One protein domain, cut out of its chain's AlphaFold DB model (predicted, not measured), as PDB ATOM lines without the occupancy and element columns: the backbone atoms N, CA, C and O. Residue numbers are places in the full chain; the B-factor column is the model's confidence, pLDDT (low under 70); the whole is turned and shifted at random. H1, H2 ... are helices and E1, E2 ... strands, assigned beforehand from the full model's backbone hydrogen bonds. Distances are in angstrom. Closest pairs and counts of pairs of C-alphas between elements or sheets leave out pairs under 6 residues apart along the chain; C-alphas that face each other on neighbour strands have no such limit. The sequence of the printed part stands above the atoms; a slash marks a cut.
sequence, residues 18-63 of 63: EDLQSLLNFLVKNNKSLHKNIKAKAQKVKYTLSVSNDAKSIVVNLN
ATOM      1  N   GLU A  18     162.619 111.258 138.972       86.81
ATOM      2  CA  GLU A  18     161.322 111.547 139.600       86.81
ATOM      3  C   GLU A  18     161.125 113.044 139.859       86.81
ATOM      4  O   GLU A  18     160.044 113.582 139.589       86.81
ATOM      5  N   ASP A  19     162.175 113.729 140.315       86.00
ATOM      6  CA  ASP A  19     162.205 115.177 140.524       86.00
ATOM      7  C   ASP A  19     161.946 115.904 139.195       86.00
ATOM      8  O   ASP A  19     161.080 116.779 139.092       86.00
ATOM      9  N   LEU A  20     162.653 115.490 138.139       86.12
ATOM     10  CA  LEU A  20     162.532 116.065 136.799       86.12
ATOM     11  C   LEU A  20     161.171 115.760 136.163       86.12
ATOM     12  O   LEU A  20     160.557 116.642 135.560       86.12
ATOM     13  N   GLN A  21     160.654 114.542 136.334       83.62
ATOM     14  CA  GLN A  21     159.335 114.157 135.837       83.62
ATOM     15  C   GLN A  21     158.224 114.930 136.558       83.62
ATOM     16  O   GLN A  21     157.258 115.367 135.925       83.62
ATOM     17  N   SER A  22     158.365 115.156 137.865       85.88
ATOM     18  CA  SER A  22     157.445 115.987 138.647       85.88
ATOM     19  C   SER A  22     157.453 117.437 138.169       85.88
ATOM     20  O   SER A  22     156.384 118.034 138.006       85.88
ATOM     21  N   LEU A  23     158.630 117.982 137.855       83.38
ATOM     22  CA  LEU A  23     158.781 119.328 137.305       83.38
ATOM     23  C   LEU A  23     158.151 119.452 135.910       83.38
ATOM     24  O   LEU A  23     157.400 120.397 135.662       83.38
ATOM     25  N   LEU A  24     158.359 118.475 135.023       81.38
ATOM     26  CA  LEU A  24     157.690 118.433 133.718       81.38
ATOM     27  C   LEU A  24     156.166 118.355 133.864       81.38
ATOM     28  O   LEU A  24     155.441 119.092 133.195       81.38
ATOM     29  N   ASN A  25     155.663 117.523 134.775       80.50
ATOM     30  CA  ASN A  25     154.230 117.414 135.045       80.50
ATOM     31  C   ASN A  25     153.648 118.732 135.581       80.50
ATOM     32  O   ASN A  25     152.543 119.125 135.190       80.50
ATOM     33  N   PHE A  26     154.385 119.433 136.446       81.69
ATOM     34  CA  PHE A  26     154.018 120.761 136.927       81.69
ATOM     35  C   PHE A  26     153.981 121.777 135.781       81.69
ATOM     36  O   PHE A  26     152.986 122.488 135.635       81.69
ATOM     37  N   LEU A  27     155.008 121.811 134.927       75.19
ATOM     38  CA  LEU A  27     155.056 122.692 133.761       75.19
ATOM     39  C   LEU A  27     153.902 122.417 132.800       75.19
ATOM     40  O   LEU A  27     153.245 123.361 132.386       75.19
ATOM     41  N   VAL A  28     153.586 121.158 132.488       73.56
ATOM     42  CA  VAL A  28     152.459 120.797 131.610       73.56
ATOM     43  C   VAL A  28     151.116 121.212 132.217       73.56
ATOM     44  O   VAL A  28     150.259 121.757 131.513       73.56
ATOM     45  N   LYS A  29     150.917 121.009 133.527       70.38
ATOM     46  CA  LYS A  29     149.703 121.456 134.229       70.38
ATOM     47  C   LYS A  29     149.560 122.980 134.210       70.38
ATOM     48  O   LYS A  29     148.468 123.467 133.929       70.38
ATOM     49  N   ASN A  30     150.644 123.723 134.437       63.03
ATOM     50  CA  ASN A  30     150.637 125.190 134.427       63.03
ATOM     51  C   ASN A  30     150.598 125.779 133.005       63.03
ATOM     52  O   ASN A  30     149.929 126.787 132.777       63.03
ATOM     53  N   ASN A  31     151.199 125.118 132.013       60.56
ATOM     54  CA  ASN A  31     151.146 125.526 130.607       60.56
ATOM     55  C   ASN A  31     149.733 125.442 130.024       60.56
ATOM     56  O   ASN A  31     149.428 126.188 129.093       60.56
ATOM     57  N   LYS A  32     148.818 124.636 130.588       55.72
ATOM     58  CA  LYS A  32     147.385 124.735 130.241       55.72
ATOM     59  C   LYS A  32     146.832 126.155 130.454       55.72
ATOM     60  O   LYS A  32     145.922 126.548 129.729       55.72
ATOM     61  N   SER A  33     147.395 126.925 131.390       53.16
ATOM     62  CA  SER A  33     147.051 128.335 131.613       53.16
ATOM     63  C   SER A  33     147.664 129.258 130.547       53.16
ATOM     64  O   SER A  33     146.956 130.076 129.958       53.16
ATOM     65  N   LEU A  34     148.941 129.052 130.190       50.88
ATOM     66  CA  LEU A  34     149.640 129.787 129.115       50.88
ATOM     67  C   LEU A  34     149.032 129.543 127.719       50.88
ATOM     68  O   LEU A  34     149.056 130.417 126.851       50.88
ATOM     69  N   HIS A  35     148.393 128.389 127.516       51.56
ATOM     70  CA  HIS A  35     147.713 128.016 126.274       51.56
ATOM     71  C   HIS A  35     146.519 128.910 125.893       51.56
ATOM     72  O   HIS A  35     146.072 128.840 124.745       51.56
ATOM     73  N   LYS A  36     145.971 129.734 126.803       53.72
ATOM     74  CA  LYS A  36     144.862 130.647 126.462       53.72
ATOM     75  C   LYS A  36     145.288 131.746 125.479       53.72
ATOM     76  O   LYS A  36     144.508 132.045 124.580       53.72
ATOM     77  N   ASN A  37     146.522 132.250 125.570       50.91
ATOM     78  CA  ASN A  37     147.015 133.334 124.703       50.91
ATOM     79  C   ASN A  37     147.713 132.849 123.420       50.91
ATOM     80  O   ASN A  37     147.824 133.602 122.459       50.91
ATOM     81  N   ILE A  38     148.135 131.582 123.356       51.44
ATOM     82  CA  ILE A  38     148.877 131.023 122.206       51.44
ATOM     83  C   ILE A  38     147.933 130.517 121.089       51.44
ATOM     84  O   ILE A  38     148.360 130.225 119.974       51.44
ATOM     85  N   LYS A  39     146.613 130.459 121.335       47.34
ATOM     86  CA  LYS A  39     145.610 129.934 120.385       47.34
ATOM     87  C   LYS A  39     145.466 130.712 119.068       47.34
ATOM     88  O   LYS A  39     144.848 130.178 118.156       47.34
ATOM     89  N   ALA A  40     145.981 131.936 118.952       52.56
ATOM     90  CA  ALA A  40     145.611 132.814 117.841       52.56
ATOM     91  C   ALA A  40     146.427 132.633 116.544       52.56
ATOM     92  O   ALA A  40     145.923 133.012 115.492       52.56
ATOM     93  N   LYS A  41     147.660 132.091 116.569       48.28
ATOM     94  CA  LYS A  41     148.523 132.105 115.359       48.28
ATOM     95  C   LYS A  41     149.422 130.895 115.097       48.28
ATOM     96  O   LYS A  41     149.934 130.789 113.989       48.28
ATOM     97  N   ALA A  42     149.605 129.976 116.038       52.81
ATOM     98  CA  ALA A  42     150.413 128.784 115.799       52.81
ATOM     99  C   ALA A  42     149.489 127.576 115.638       52.81
ATOM    100  O   ALA A  42     148.742 127.240 116.562       52.81
ATOM    101  N   GLN A  43     149.523 126.916 114.476       50.72
ATOM    102  CA  GLN A  43     149.066 125.530 114.362       50.72
ATOM    103  C   GLN A  43     149.615 124.774 115.573       50.72
ATOM    104  O   GLN A  43     150.812 124.829 115.848       50.72
ATOM    105  N   LYS A  44     148.724 124.175 116.366       53.62
ATOM    106  CA  LYS A  44     149.087 123.487 117.606       53.62
ATOM    107  C   LYS A  44     149.970 122.289 117.262       53.62
ATOM    108  O   LYS A  44     149.445 121.194 117.081       53.62
ATOM    109  N   VAL A  45     151.282 122.489 117.181       59.72
ATOM    110  CA  VAL A  45     152.242 121.386 117.145       59.72
ATOM    111  C   VAL A  45     152.075 120.654 118.468       59.72
ATOM    112  O   VAL A  45     152.237 121.245 119.542       59.72
ATOM    113  N   LYS A  46     151.623 119.402 118.408       68.31
ATOM    114  CA  LYS A  46     151.491 118.570 119.599       68.31
ATOM    115  C   LYS A  46     152.906 118.151 119.966       68.31
ATOM    116  O   LYS A  46     153.564 117.493 119.181       68.31
ATOM    117  N   TYR A  47     153.379 118.532 121.142       70.94
ATOM    118  CA  TYR A  47     154.677 118.079 121.628       70.94
ATOM    119  C   TYR A  47     154.518 117.382 122.974       70.94
ATOM    120  O   TYR A  47     153.630 117.726 123.762       70.94
ATOM    121  N   THR A  48     155.370 116.395 123.237       73.44
ATOM    122  CA  THR A  48     155.519 115.781 124.557       73.44
ATOM    123  C   THR A  48     156.927 116.045 125.078       73.44
ATOM    124  O   THR A  48     157.901 116.016 124.328       73.44
ATOM    125  N   LEU A  49     157.017 116.366 126.369       77.50
ATOM    126  CA  LEU A  49     158.282 116.537 127.077       77.50
ATOM    127  C   LEU A  49     158.528 115.290 127.924       77.50
ATOM    128  O   LEU A  49     157.620 114.823 128.615       77.50
ATOM    129  N   SER A  50     159.739 114.755 127.874       80.44
ATOM    130  CA  SER A  50     160.148 113.564 128.624       80.44
ATOM    131  C   SER A  50     161.541 113.766 129.203       80.44
ATOM    132  O   SER A  50     162.329 114.540 128.667       80.44
ATOM    133  N   VAL A  51     161.860 113.069 130.287       83.62
ATOM    134  CA  VAL A  51     163.233 113.002 130.805       83.62
ATOM    135  C   VAL A  51     163.943 111.829 130.129       83.62
ATOM    136  O   VAL A  51     163.328 110.782 129.927       83.62
ATOM    137  N   SER A  52     165.213 111.991 129.753       82.69
ATOM    138  CA  SER A  52     166.035 110.885 129.252       82.69
ATOM    139  C   SER A  52     166.227 109.806 130.325       82.69
ATOM    140  O   SER A  52     166.187 110.086 131.522       82.69
ATOM    141  N   ASN A  53     166.472 108.562 129.908       82.94
ATOM    142  CA  ASN A  53     166.641 107.434 130.837       82.94
ATOM    143  C   ASN A  53     167.807 107.619 131.821       82.94
ATOM    144  O   ASN A  53     167.797 107.041 132.901       82.94
ATOM    145  N   ASP A  54     168.812 108.411 131.453       81.81
ATOM    146  CA  ASP A  54     169.953 108.748 132.304       81.81
ATOM    147  C   ASP A  54     169.730 110.005 133.165       81.81
ATOM    148  O   ASP A  54     170.639 110.413 133.884       81.81
ATOM    149  N   ALA A  55     168.545 110.625 133.093       80.19
ATOM    150  CA  ALA A  55     168.181 111.854 133.800       80.19
ATOM    151  C   ALA A  55     169.139 113.037 133.560       80.19
ATOM    152  O   ALA A  55     169.248 113.943 134.389       80.19
ATOM    153  N   LYS A  56     169.832 113.059 132.416       83.81
ATOM    154  CA  LYS A  56     170.776 114.126 132.044       83.81
ATOM    155  C   LYS A  56     170.250 115.057 130.958       83.81
ATOM    156  O   LYS A  56     170.898 116.050 130.643       83.81
ATOM    157  N   SER A  57     169.105 114.757 130.350       81.12
ATOM    158  CA  SER A  57     168.518 115.560 129.274       81.12
ATOM    159  C   SER A  57     166.986 115.585 129.324       81.12
ATOM    160  O   SER A  57     166.343 114.675 129.845       81.12
ATOM    161  N   ILE A  58     166.394 116.644 128.763       81.62
ATOM    162  CA  ILE A  58     164.955 116.721 128.477       81.62
ATOM    163  C   ILE A  58     164.783 116.476 126.979       81.62
ATOM    164  O   ILE A  58     165.379 117.169 126.157       81.62
ATOM    165  N   VAL A  59     163.962 115.493 126.634       81.25
ATOM    166  CA  VAL A  59     163.650 115.111 125.259       81.25
ATOM    167  C   VAL A  59     162.317 115.732 124.858       81.25
ATOM    168  O   VAL A  59     161.328 115.645 125.591       81.25
ATOM    169  N   VAL A  60     162.296 116.356 123.680       79.50
ATOM    170  CA  VAL A  60     161.090 116.907 123.057       79.50
ATOM    171  C   VAL A  60     160.701 115.999 121.898       79.50
ATOM    172  O   VAL A  60     161.442 115.906 120.923       79.50
ATOM    173  N   ASN A  61     159.532 115.368 121.978       77.00
ATOM    174  CA  ASN A  61     158.962 114.642 120.846       77.00
ATOM    175  C   ASN A  61     157.894 115.512 120.184       77.00
ATOM    176  O   ASN A  61     156.934 115.927 120.838       77.00
ATOM    177  N   LEU A  62     158.080 115.800 118.897       75.25
ATOM    178  CA  LEU A  62     157.112 116.510 118.065       75.25
ATOM    179  C   LEU A  62     156.208 115.468 117.391       75.25
ATOM    180  O   LEU A  62     156.717 114.572 116.722       75.25
ATOM    181  N   ASN A  63     154.894 115.586 117.592       62.28
ATOM    182  CA  ASN A  63     153.857 114.760 116.967       62.28
ATOM    183  C   ASN A  63     153.144 115.523 115.849       62.28
ATOM    184  O   ASN A  63     152.809 116.715 116.064       62.28
TER     185      ASN A  63
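AT A GLANCE: This is residues 18 to 63 of the 63 residues of an uncharacterized protein of Campylobacter lari (UniProt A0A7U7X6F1). A two-stranded hairpin, E1 and E2, has one long helix, H1, alongside it; residues 18 to 28 of H1 pack mainly on E1, while residues 29 to 34 and 36 to 43 stick out. The printed part has 46 residues, with one named helix and two named strands in the order H1, E1, E2 along the chain; E1 and E2 make an antiparallel sheet, and the class is mixed, helices and strands. It is loose, with a radius of gyration of the C-alphas of 12.3 A, and spans 37 by 20 by 11 A, only just flat.

IN THESE COORDINATES: Find E1 at residues 47 to 51, 13.5 A long, and E2 at 58 to 62, ending at C-alpha 62 (157.112, 116.510, 118.065). H1, residues 18 to 38, runs 28.9 A from C-alpha 18 (161.322, 111.547, 139.600), with a kink of 43 degrees near residue 32.

HOW THE PARTS SIT: In the hairpin, look for N 48 and O 61, 2.9 A apart. The closest C-alphas of H1 and E1 are those of Gln 21 and Val 51, 6.5 A; H1 and E2 are apart. In H1, 12 of 17 O i to N i+4 pairs are within hydrogen-bond range.

THE WHOLE: The farthest C-alphas, Ala 40 and Asp 54, are 37.2 A apart. The printed part has no cut, and both links are short. Residues 30 to 46 and 63 have pLDDT under 70.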